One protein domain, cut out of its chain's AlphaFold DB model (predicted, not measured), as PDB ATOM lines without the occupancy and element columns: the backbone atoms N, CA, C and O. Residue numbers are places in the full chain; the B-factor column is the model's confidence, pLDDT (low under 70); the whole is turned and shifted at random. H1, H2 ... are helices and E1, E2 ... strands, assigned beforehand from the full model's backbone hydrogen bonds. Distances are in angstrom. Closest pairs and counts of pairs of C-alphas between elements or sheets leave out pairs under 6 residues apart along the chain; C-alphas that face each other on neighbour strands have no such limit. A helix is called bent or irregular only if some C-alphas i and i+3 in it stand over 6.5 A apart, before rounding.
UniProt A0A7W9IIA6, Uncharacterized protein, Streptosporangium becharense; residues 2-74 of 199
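AT A GLANCE: This is residues 2 to 74 of the 199 residues of an uncharacterized protein of Streptosporangium becharense (UniProt A0A7W9IIA6). One strongly twisted antiparallel sheet of short strands is built round a long, bent strand, E4: the hairpin E1 and E2 lies beside one end of E4, E3 beside its other end on the same side, and E5, E6 and E7 follow one another on its other side. A short helix, H1, sits beside the strands, near the end of E2. The printed part has 73 residues, with one named helix, H1, which comes first along the chain, and seven named strands after it, E1 to E7; the sheet is branched, and E4 has three neighbours in it, E2 and E3 on one side and E5 on the other side. The class is mostly strand, though under half of the residues, 36 of 73, are in named elements. The whole is compact, with a radius of gyration of the C-alphas of 11.9 A and spans of 32 by 27 by 24 A.

HOW THE PARTS SIT: H1, residues 2 to 8, is on the sheet but over none of its strands; its closest C-alphas to E2, residues 21 to 23, are those of Tyr 8 and Tyr 23, 5.7 A apart. Every O i to N i+4 pair of H1 is within hydrogen-bond range. E1, residues 11 to 13, and E2 form an antiparallel hairpin, with N 13 and O 21 at 3.0 A. On the other side of E2 is E4, residues 37 to 45, antiparallel at 135 degrees, with N 44 and O 22 at 2.9 A. E4 bends by 57 degrees at residue 42, and its pairing is staggered: residues 37 to 39 pair with E3, residues 32 to 34, and residues 43 to 45 with E2. E3 and E4 form a hairpin, with N 32 and O 39 at 2.9 A, while E2 and E3 are apart. E3, E4, E5, E6 and E7 make a meander, each strand the antiparallel neighbour of the one before. E5, residues 52 to 55, has N 54 and O 40 at 2.8 A; E6, residues 60 to 62, has N 53 and O 61 of its pairing with E5 at 2.8 A; E7, residues 70 to 73, an edge strand, has N 70 and O 62 at 2.9 A.

IN THESE COORDINATES: H1 begins at C-alpha 2, (37.480, -31.680, 28.273), and is 10.1 A long. E4, the longest strand, runs 21.1 A from C-alpha 37 at (26.647, -31.528, 42.461). E5 is 10.0 A long. E7, 9.3 A, ends at C-alpha 73, (40.239, -33.279, 48.341).

THE WHOLE: The two C-alphas farthest apart, those of Pro 18 and Ala 35, are 33.1 A apart. The printed part has no cut, and no link is long. Mean pLDDT of the printed part is 83.1; it is under 70 in residues 14 to 20, 26 to 28 and 46 to 50.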
ATOM      1  N   ILE A   2      36.399 -32.010  29.243       87.50
ATOM      2  CA  ILE A   2      37.480 -31.680  28.273       87.50
ATOM      3  C   ILE A   2      38.609 -30.843  28.900       87.50
ATOM      4  O   ILE A   2      39.782 -31.134  28.706       87.50
ATOM      5  N   ALA A   3      38.265 -29.802  29.664       88.62
ATOM      6  CA  ALA A   3      39.262 -28.975  30.346       88.62
ATOM      7  C   ALA A   3      40.024 -29.736  31.448       88.62
ATOM      8  O   ALA A   3      41.188 -29.440  31.684       88.62
ATOM      9  N   PHE A   4      39.373 -30.711  32.090       90.75
ATOM     10  CA  PHE A   4      40.009 -31.589  33.073       90.75
ATOM     11  C   PHE A   4      41.034 -32.487  32.378       90.75
ATOM     12  O   PHE A   4      42.201 -32.453  32.738       90.75
ATOM     13  N   GLU A   5      40.621 -33.177  31.313       90.25
ATOM     14  CA  GLU A   5      41.492 -34.061  30.535       90.25
ATOM     15  C   GLU A   5      42.696 -33.313  29.958       90.25
ATOM     16  O   GLU A   5      43.828 -33.753  30.076       90.25
ATOM     17  N   ARG A   6      42.488 -32.108  29.417       91.56
ATOM     18  CA  ARG A   6      43.596 -31.280  28.913       91.56
ATOM     19  C   ARG A   6      44.599 -30.864  29.983       91.56
ATOM     20  O   ARG A   6      45.737 -30.566  29.641       91.56
ATOM     21  N   ARG A   7      44.156 -30.733  31.233       92.50
ATOM     22  CA  ARG A   7      44.986 -30.228  32.329       92.50
ATOM     23  C   ARG A   7      45.676 -31.351  33.094       92.50
ATOM     24  O   ARG A   7      46.819 -31.170  33.494       92.50
ATOM     25  N   TYR A   8      44.980 -32.460  33.311       92.06
ATOM     26  CA  TYR A   8      45.427 -33.530  34.198       92.06
ATOM     27  C   TYR A   8      45.574 -34.883  33.505       92.06
ATOM     28  O   TYR A   8      46.178 -35.772  34.091       92.06
ATOM     29  N   GLY A   9      45.044 -35.043  32.290       89.19
ATOM     30  CA  GLY A   9      45.094 -36.297  31.546       89.19
ATOM     31  C   GLY A   9      46.527 -36.776  31.338       89.19
ATOM     32  O   GLY A   9      47.398 -36.016  30.907       89.19
ATOM     33  N   GLY A  10      46.771 -38.039  31.679       85.81
ATOM     34  CA  GLY A  10      48.081 -38.678  31.599       85.81
ATOM     35  C   GLY A  10      49.050 -38.282  32.716       85.81
ATOM     36  O   GLY A  10      50.195 -38.738  32.696       85.81
ATOM     37  N   LEU A  11      48.638 -37.457  33.693       87.62
ATOM     38  CA  LEU A  11      49.432 -37.298  34.909       87.62
ATOM     39  C   LEU A  11      49.396 -38.600  35.698       87.62
ATOM     40  O   LEU A  11      48.367 -39.258  35.844       87.62
ATOM     41  N   TRP A  12      50.553 -38.942  36.243       80.75
ATOM     42  CA  TRP A  12      50.762 -40.197  36.932       80.75
ATOM     43  C   TRP A  12      51.566 -39.955  38.202       80.75
ATOM     44  O   TRP A  12      52.577 -39.249  38.185       80.75
ATOM     45  N   CYS A  13      51.118 -40.567  39.297       76.94
ATOM     46  CA  CYS A  13      51.861 -40.618  40.545       76.94
ATOM     47  C   CYS A  13      52.255 -42.075  40.838       76.94
ATOM     48  O   CYS A  13      51.374 -42.936  40.929       76.94
ATOM     49  N   PRO A  14      53.557 -42.379  41.015       68.69
ATOM     50  CA  PRO A  14      53.974 -43.658  41.565       68.69
ATOM     51  C   PRO A  14      53.571 -43.703  43.037       68.69
ATOM     52  O   PRO A  14      54.335 -43.253  43.898       68.69
ATOM     53  N   ALA A  15      52.392 -44.245  43.333       62.88
ATOM     54  CA  ALA A  15      52.058 -44.619  44.697       62.88
ATOM     55  C   ALA A  15      53.008 -45.727  45.186       62.88
ATOM     56  O   ALA A  15      53.719 -46.381  44.415       62.88
ATOM     57  N   SER A  16      53.100 -45.867  46.502       55.38
ATOM     58  CA  SER A  16      54.042 -46.760  47.174       55.38
ATOM     59  C   SER A  16      53.552 -48.209  47.096       55.38
ATOM     60  O   SER A  16      53.067 -48.757  48.075       55.38
ATOM     61  N   GLY A  17      53.625 -48.814  45.912       56.97
ATOM     62  CA  GLY A  17      53.142 -50.169  45.652       56.97
ATOM     63  C   GLY A  17      53.020 -50.472  44.153       56.97
ATOM     64  O   GLY A  17      53.404 -49.650  43.322       56.97
ATOM     65  N   PRO A  18      52.506 -51.657  43.769       49.72
ATOM     66  CA  PRO A  18      52.153 -51.953  42.376       49.72
ATOM     67  C   PRO A  18      50.945 -51.140  41.880       49.72
ATOM     68  O   PRO A  18      50.722 -51.066  40.670       49.72
ATOM     69  N   ASN A  19      50.195 -50.559  42.816       56.88
ATOM     70  CA  ASN A  19      49.000 -49.759  42.602       56.88
ATOM     71  C   ASN A  19      49.382 -48.370  42.093       56.88
ATOM     72  O   ASN A  19      50.322 -47.744  42.586       56.88
ATOM     73  N   ARG A  20      48.693 -47.911  41.055       69.50
ATOM     74  CA  ARG A  20      49.012 -46.693  40.318       69.50
ATOM     75  C   ARG A  20      47.921 -45.664  40.576       69.50
ATOM     76  O   ARG A  20      46.749 -46.009  40.682       69.50
ATOM     77  N   VAL A  21      48.309 -44.391  40.642       81.69
ATOM     78  CA  VAL A  21      47.335 -43.303  40.547       81.69
ATOM     79  C   VAL A  21      47.504 -42.623  39.204       81.69
ATOM     80  O   VAL A  21      48.564 -42.058  38.911       81.69
ATOM     81  N   GLU A  22      46.454 -42.691  38.396       86.00
ATOM     82  CA  GLU A  22      46.375 -42.064  37.083       86.00
ATOM     83  C   GLU A  22      45.274 -41.007  37.079       86.00
ATOM     84  O   GLU A  22      44.160 -41.216  37.566       86.00
ATOM     85  N   TYR A  23      45.608 -39.843  36.535       86.75
ATOM     86  CA  TYR A  23      44.680 -38.746  36.346       86.75
ATOM     87  C   TYR A  23      44.286 -38.702  34.878       86.75
ATOM     88  O   TYR A  23      45.134 -38.609  33.989       86.75
ATOM     89  N   GLY A  24      42.988 -38.744  34.628       83.50
ATOM     90  CA  GLY A  24      42.454 -38.818  33.282       83.50
ATOM     91  C   GLY A  24      41.042 -39.369  33.294       83.50
ATOM     92  O   GLY A  24      40.599 -39.999  34.254       83.50
ATOM     93  N   LEU A  25      40.306 -39.084  32.230       82.56
ATOM     94  CA  LEU A  25      38.996 -39.679  32.014       82.56
ATOM     95  C   LEU A  25      39.135 -41.205  31.936       82.56
ATOM     96  O   LEU A  25      39.833 -41.727  31.069       82.56
ATOM     97  N   ASP A  26      38.453 -41.909  32.836       69.75
ATOM     98  CA  ASP A  26      38.385 -43.366  32.810       69.75
ATOM     99  C   ASP A  26      37.245 -43.815  31.882       69.75
ATOM    100  O   ASP A  26      36.070 -43.481  32.094       69.75
ATOM    101  N   GLY A  27      37.613 -44.535  30.819       69.88
ATOM    102  CA  GLY A  27      36.702 -45.093  29.819       69.88
ATOM    103  C   GLY A  27      35.725 -44.084  29.200       69.88
ATOM    104  O   GLY A  27      36.045 -42.919  28.956       69.88
ATOM    105  N   ASP A  28      34.493 -44.541  28.944       69.00
ATOM    106  CA  ASP A  28      33.375 -43.688  28.523       69.00
ATOM    107  C   ASP A  28      32.841 -42.907  29.725       69.00
ATOM    108  O   ASP A  28      31.752 -43.174  30.248       69.00
ATOM    109  N   THR A  29      33.626 -41.946  30.203       74.00
ATOM    110  CA  THR A  29      33.246 -41.163  31.366       74.00
ATOM    111  C   THR A  29      31.905 -40.456  31.117       74.00
ATOM    112  O   THR A  29      31.725 -39.732  30.135       74.00
ATOM    113  N   ARG A  30      30.944 -40.638  32.027       86.50
ATOM    114  CA  ARG A  30      29.637 -39.965  32.002       86.50
ATOM    115  C   ARG A  30      29.525 -39.011  33.177       86.50
ATOM    116  O   ARG A  30      29.973 -39.320  34.276       86.50
ATOM    117  N   VAL A  31      28.893 -37.866  32.941       90.44
ATOM    118  CA  VAL A  31      28.524 -36.945  34.019       90.44
ATOM    119  C   VAL A  31      27.254 -37.458  34.691       90.44
ATOM    120  O   VAL A  31      26.312 -37.860  34.008       90.44
ATOM    121  N   TYR A  32      27.211 -37.416  36.016       90.81
ATOM    122  CA  TYR A  32      26.042 -37.790  36.807       90.81
ATOM    123  C   TYR A  32      25.862 -36.843  37.994       90.81
ATOM    124  O   TYR A  32      26.764 -36.088  38.363       90.81
ATOM    125  N   TRP A  33      24.654 -36.832  38.552       91.69
ATOM    126  CA  TRP A  33      24.303 -35.972  39.676       91.69
ATOM    127  C   TRP A  33      24.553 -36.695  41.001       91.69
ATOM    128  O   TRP A  33      24.078 -37.811  41.200       91.69
ATOM    129  N   THR A  34      25.265 -36.035  41.912       90.31
ATOM    130  CA  THR A  34      25.459 -36.452  43.309       90.31
ATOM    131  C   THR A  34      24.754 -35.465  44.240       90.31
ATOM    132  O   THR A  34      24.324 -34.392  43.809       90.31
ATOM    133  N   ALA A  35      24.676 -35.760  45.540       88.31
ATOM    134  CA  ALA A  35      24.136 -34.803  46.512       88.31
ATOM    135  C   ALA A  35      24.989 -33.515  46.650       88.31
ATOM    136  O   ALA A  35      24.540 -32.541  47.250       88.31
ATOM    137  N   GLN A  36      26.196 -33.483  46.076       91.00
ATOM    138  CA  GLN A  36      27.179 -32.405  46.182       91.00
ATOM    139  C   GLN A  36      27.360 -31.678  44.842       91.00
ATOM    140  O   GLN A  36      28.119 -30.709  44.775       91.00
ATOM    141  N   GLY A  37      26.649 -32.117  43.796       92.62
ATOM    142  CA  GLY A  37      26.647 -31.528  42.461       92.62
ATOM    143  C   GLY A  37      26.929 -32.538  41.350       92.62
ATOM    144  O   GLY A  37      27.005 -33.748  41.568       92.62
ATOM    145  N   TRP A  38      27.085 -32.022  40.133       94.50
ATOM    146  CA  TRP A  38      27.501 -32.811  38.976       94.50
ATOM    147  C   TRP A  38      28.948 -33.295  39.140       94.50
ATOM    148  O   TRP A  38      29.836 -32.494  39.446       94.50
ATOM    149  N   ALA A  39      29.176 -34.581  38.886       93.88
ATOM    150  CA  ALA A  39      30.477 -35.233  38.980       93.88
ATOM    151  C   ALA A  39      30.712 -36.195  37.807       93.88
ATOM    152  O   ALA A  39      29.791 -36.513  37.050       93.88
ATOM    153  N   PHE A  40      31.958 -36.626  37.647       91.81
ATOM    154  CA  PHE A  40      32.376 -37.647  36.692       91.81
ATOM    155  C   PHE A  40      33.609 -38.394  37.225       91.81
ATOM    156  O   PHE A  40      34.390 -37.813  37.974       91.81
ATOM    157  N   TYR A  41      33.818 -39.651  36.833       89.06
ATOM    158  CA  TYR A  41      35.041 -40.387  37.184       89.06
ATOM    159  C   TYR A  41      36.230 -39.847  36.383       89.06
ATOM    160  O   TYR A  41      36.185 -39.822  35.156       89.06
ATOM    161  N   GLY A  42      37.264 -39.357  37.065       85.88
ATOM    162  CA  GLY A  42      38.409 -38.710  36.407       85.88
ATOM    163  C   GLY A  42      39.763 -39.040  37.024       85.88
ATOM    164  O   GLY A  42      40.776 -38.471  36.623       85.88
ATOM    165  N   ILE A  43      39.786 -39.891  38.046       87.25
ATOM    166  CA  ILE A  43      41.008 -40.321  38.715       87.25
ATOM    167  C   ILE A  43      40.841 -41.806  39.030       87.25
ATOM    168  O   ILE A  43      39.891 -42.196  39.713       87.25
ATOM    169  N   VAL A  44      41.769 -42.621  38.541       80.56
ATOM    170  CA  VAL A  44      41.869 -44.033  38.912       80.56
ATOM    171  C   VAL A  44      42.887 -44.117  40.035       80.56
ATOM    172  O   VAL A  44      44.066 -43.828  39.842       80.56
ATOM    173  N   ASP A  45      42.396 -44.434  41.228       76.75
ATOM    174  CA  ASP A  45      43.198 -44.562  42.435       76.75
ATOM    175  C   ASP A  45      43.228 -46.033  42.853       76.75
ATOM    176  O   ASP A  45      42.354 -46.511  43.582       76.75
ATOM    177  N   ASP A  46      44.212 -46.776  42.341       64.12
ATOM    178  CA  ASP A  46      44.312 -48.222  42.569       64.12
ATOM    179  C   ASP A  46      44.485 -48.578  44.058       64.12
ATOM    180  O   ASP A  46      44.186 -49.707  44.453       64.12
ATOM    181  N   ASP A  47      44.936 -47.638  44.899       61.38
ATOM    182  CA  ASP A  47      45.045 -47.847  46.349       61.38
ATOM    183  C   ASP A  47      43.677 -47.937  47.031       61.38
ATOM    184  O   ASP A  47      43.547 -48.559  48.088       61.38
ATOM    185  N   TRP A  48      42.645 -47.365  46.413       58.81
ATOM    186  CA  TRP A  48      41.302 -47.312  46.972       58.81
ATOM    187  C   TRP A  48      40.355 -48.341  46.367       58.81
ATOM    188  O   TRP A  48      39.234 -48.456  46.840       58.81
ATOM    189  N   THR A  49      40.759 -49.129  45.366       62.50
ATOM    190  CA  THR A  49      39.911 -50.114  44.646       62.50
ATOM    191  C   THR A  49      38.644 -49.545  43.975       62.50
ATOM    192  O   THR A  49      37.933 -50.276  43.283       62.50
ATOM    193  N   TRP A  50      38.371 -48.245  44.131       69.38
ATOM    194  CA  TRP A  50      37.225 -47.511  43.601       69.38
ATOM    195  C   TRP A  50      37.704 -46.238  42.897       69.38
ATOM    196  O   TRP A  50      38.648 -45.585  43.338       69.38
ATOM    197  N   GLY A  51      37.038 -45.879  41.798       78.62
ATOM    198  CA  GLY A  51      37.349 -44.661  41.052       78.62
ATOM    199  C   GLY A  51      37.043 -43.403  41.865       78.62
ATOM    200  O   GLY A  51      35.999 -43.309  42.515       78.62
ATOM    201  N   VAL A  52      37.939 -42.421  41.784       88.88
ATOM    202  CA  VAL A  52      37.775 -41.107  42.404       88.88
ATOM    203  C   VAL A  52      37.069 -40.167  41.428       88.88
ATOM    204  O   VAL A  52      37.353 -40.079  40.226       88.88
ATOM    205  N   GLU A  53      36.099 -39.454  41.972       92.25
ATOM    206  CA  GLU A  53      35.130 -38.662  41.239       92.25
ATOM    207  C   GLU A  53      35.526 -37.198  41.323       92.25
ATOM    208  O   GLU A  53      35.912 -36.694  42.378       92.25
ATOM    209  N   VAL A  54      35.402 -36.492  40.207       94.44
ATOM    210  CA  VAL A  54      35.730 -35.076  40.094       94.44
ATOM    211  C   VAL A  54      34.434 -34.296  39.927       94.44
ATOM    212  O   VAL A  54      33.693 -34.484  38.958       94.44
ATOM    213  N   LEU A  55      34.155 -33.406  40.878       95.19
ATOM    214  CA  LEU A  55      33.020 -32.493  40.809       95.19
ATOM    215  C   LEU A  55      33.313 -31.370  39.806       95.19
ATOM    216  O   LEU A  55      34.466 -31.026  39.546       95.19
ATOM    217  N   LEU A  56      32.266 -30.746  39.257       92.44
ATOM    218  CA  LEU A  56      32.436 -29.629  38.313       92.44
ATOM    219  C   LEU A  56      33.163 -28.412  38.906       92.44
ATOM    220  O   LEU A  56      33.733 -27.631  38.145       92.44
ATOM    221  N   ASP A  57      33.158 -28.256  40.228       92.50
ATOM    222  CA  ASP A  57      33.919 -27.218  40.932       92.50
ATOM    223  C   ASP A  57      35.386 -27.604  41.205       92.50
ATOM    224  O   ASP A  57      36.140 -26.811  41.765       92.50
ATOM    225  N   GLY A  58      35.809 -28.796  40.779       93.06
ATOM    226  CA  GLY A  58      37.183 -29.277  40.869       93.06
ATOM    227  C   GLY A  58      37.515 -30.049  42.143       93.06
ATOM    228  O   GLY A  58      38.633 -30.558  42.229       93.06
ATOM    229  N   ARG A  59      36.591 -30.173  43.107       96.56
ATOM    230  CA  ARG A  59      36.766 -31.064  44.268       96.56
ATOM    231  C   ARG A  59      36.865 -32.520  43.817       96.56
ATOM    232  O   ARG A  59      36.227 -32.903  42.836       96.56
ATOM    233  N   ALA A  60      37.617 -33.324  44.566       94.25
ATOM    234  CA  ALA A  60      37.666 -34.768  44.360       94.25
ATOM    235  C   ALA A  60      37.007 -35.494  45.536       94.25
ATOM    236  O   ALA A  60      37.195 -35.119  46.699       94.25
ATOM    237  N   GLY A  61      36.225 -36.522  45.236       93.31
ATOM    238  CA  GLY A  61      35.513 -37.312  46.227       93.31
ATOM    239  C   GLY A  61      35.384 -38.774  45.831       93.31
ATOM    240  O   GLY A  61      35.839 -39.177  44.764       93.31
ATOM    241  N   MET A  62      34.799 -39.557  46.728       90.00
ATOM    242  CA  MET A  62      34.507 -40.963  46.486       90.00
ATOM    243  C   MET A  62      33.135 -41.354  47.045       90.00
ATOM    244  O   MET A  62      32.808 -41.070  48.204       90.00
ATOM    245  N   THR A  63      32.342 -42.034  46.223       86.75
ATOM    246  CA  THR A  63      31.071 -42.662  46.580       86.75
ATOM    247  C   THR A  63      31.304 -44.145  46.832       86.75
ATOM    248  O   THR A  63      31.764 -44.874  45.955       86.75
ATOM    249  N   LEU A  64      30.945 -44.611  48.027       82.00
ATOM    250  CA  LEU A  64      31.023 -46.024  48.396       82.00
ATOM    251  C   LEU A  64      29.626 -46.630  48.425       82.00
ATOM    252  O   LEU A  64      28.884 -46.351  49.354       82.00
ATOM    253  N   ALA A  65      29.290 -47.488  47.461       77.75
ATOM    254  CA  ALA A  65      28.041 -48.261  47.433       77.75
ATOM    255  C   ALA A  65      26.784 -47.456  47.852       77.75
ATOM    256  O   ALA A  65      26.285 -46.648  47.074       77.75
ATOM    257  N   ASP A  66      26.261 -47.688  49.062       78.44
ATOM    258  CA  ASP A  66      25.059 -47.063  49.631       78.44
ATOM    259  C   ASP A  66      25.339 -45.795  50.465       78.44
ATOM    260  O   ASP A  66      24.430 -45.216  51.066       78.44
ATOM    261  N   LYS A  67      26.595 -45.351  50.521       81.94
ATOM    262  CA  LYS A  67      27.038 -44.170  51.259       81.94
ATOM    263  C   LYS A  67      26.999 -42.924  50.378       81.94
ATOM    264  O   LYS A  67      27.282 -42.999  49.182       81.94
ATOM    265  N   PRO A  68      26.705 -41.751  50.965       83.88
ATOM    266  CA  PRO A  68      26.847 -40.496  50.246       83.88
ATOM    267  C   PRO A  68      28.309 -40.263  49.851       83.88
ATOM    268  O   PRO A  68      29.234 -40.705  50.536       83.88
ATOM    269  N   LEU A  69      28.491 -39.506  48.772       89.75
ATOM    270  CA  LEU A  69      29.783 -39.005  48.319       89.75
ATOM    271  C   LEU A  69      30.548 -38.333  49.471       89.75
ATOM    272  O   LEU A  69      30.068 -37.362  50.070       89.75
ATOM    273  N   ARG A  70      31.763 -38.815  49.744       90.75
ATOM    274  CA  ARG A  70      32.713 -38.186  50.670       90.75
ATOM    275  C   ARG A  70      33.672 -37.315  49.872       90.75
ATOM    276  O   ARG A  70      34.346 -37.803  48.973       90.75
ATOM    277  N   ILE A  71      33.747 -36.025  50.202       93.88
ATOM    278  CA  ILE A  71      34.772 -35.141  49.634       93.88
ATOM    279  C   ILE A  71      36.103 -35.470  50.302       93.88
ATOM    280  O   ILE A  71      36.215 -35.365  51.522       93.88
ATOM    281  N   LEU A  72      37.086 -35.850  49.493       92.56
ATOM    282  CA  LEU A  72      38.420 -36.218  49.954       92.56
ATOM    283  C   LEU A  72      39.377 -35.032  49.842       92.56
ATOM    284  O   LEU A  72      40.073 -34.672  50.790       92.56
ATOM    285  N   ASN A  73      39.340 -34.366  48.688       95.44
ATOM    286  CA  ASN A  73      40.239 -33.279  48.341       95.44
ATOM    287  C   ASN A  73      39.438 -32.029  47.977       95.44
ATOM    288  O   ASN A  73      38.431 -32.092  47.265       95.44
ATOM    289  N   ARG A  74      39.905 -30.861  48.432       96.38
ATOM    290  CA  ARG A  74      39.263 -29.575  48.094       96.38
ATOM    291  C   ARG A  74      39.473 -29.184  46.630       96.38
ATOM    292  O   ARG A  74      38.724 -28.369  46.106       96.38
TER     293      ARG A  74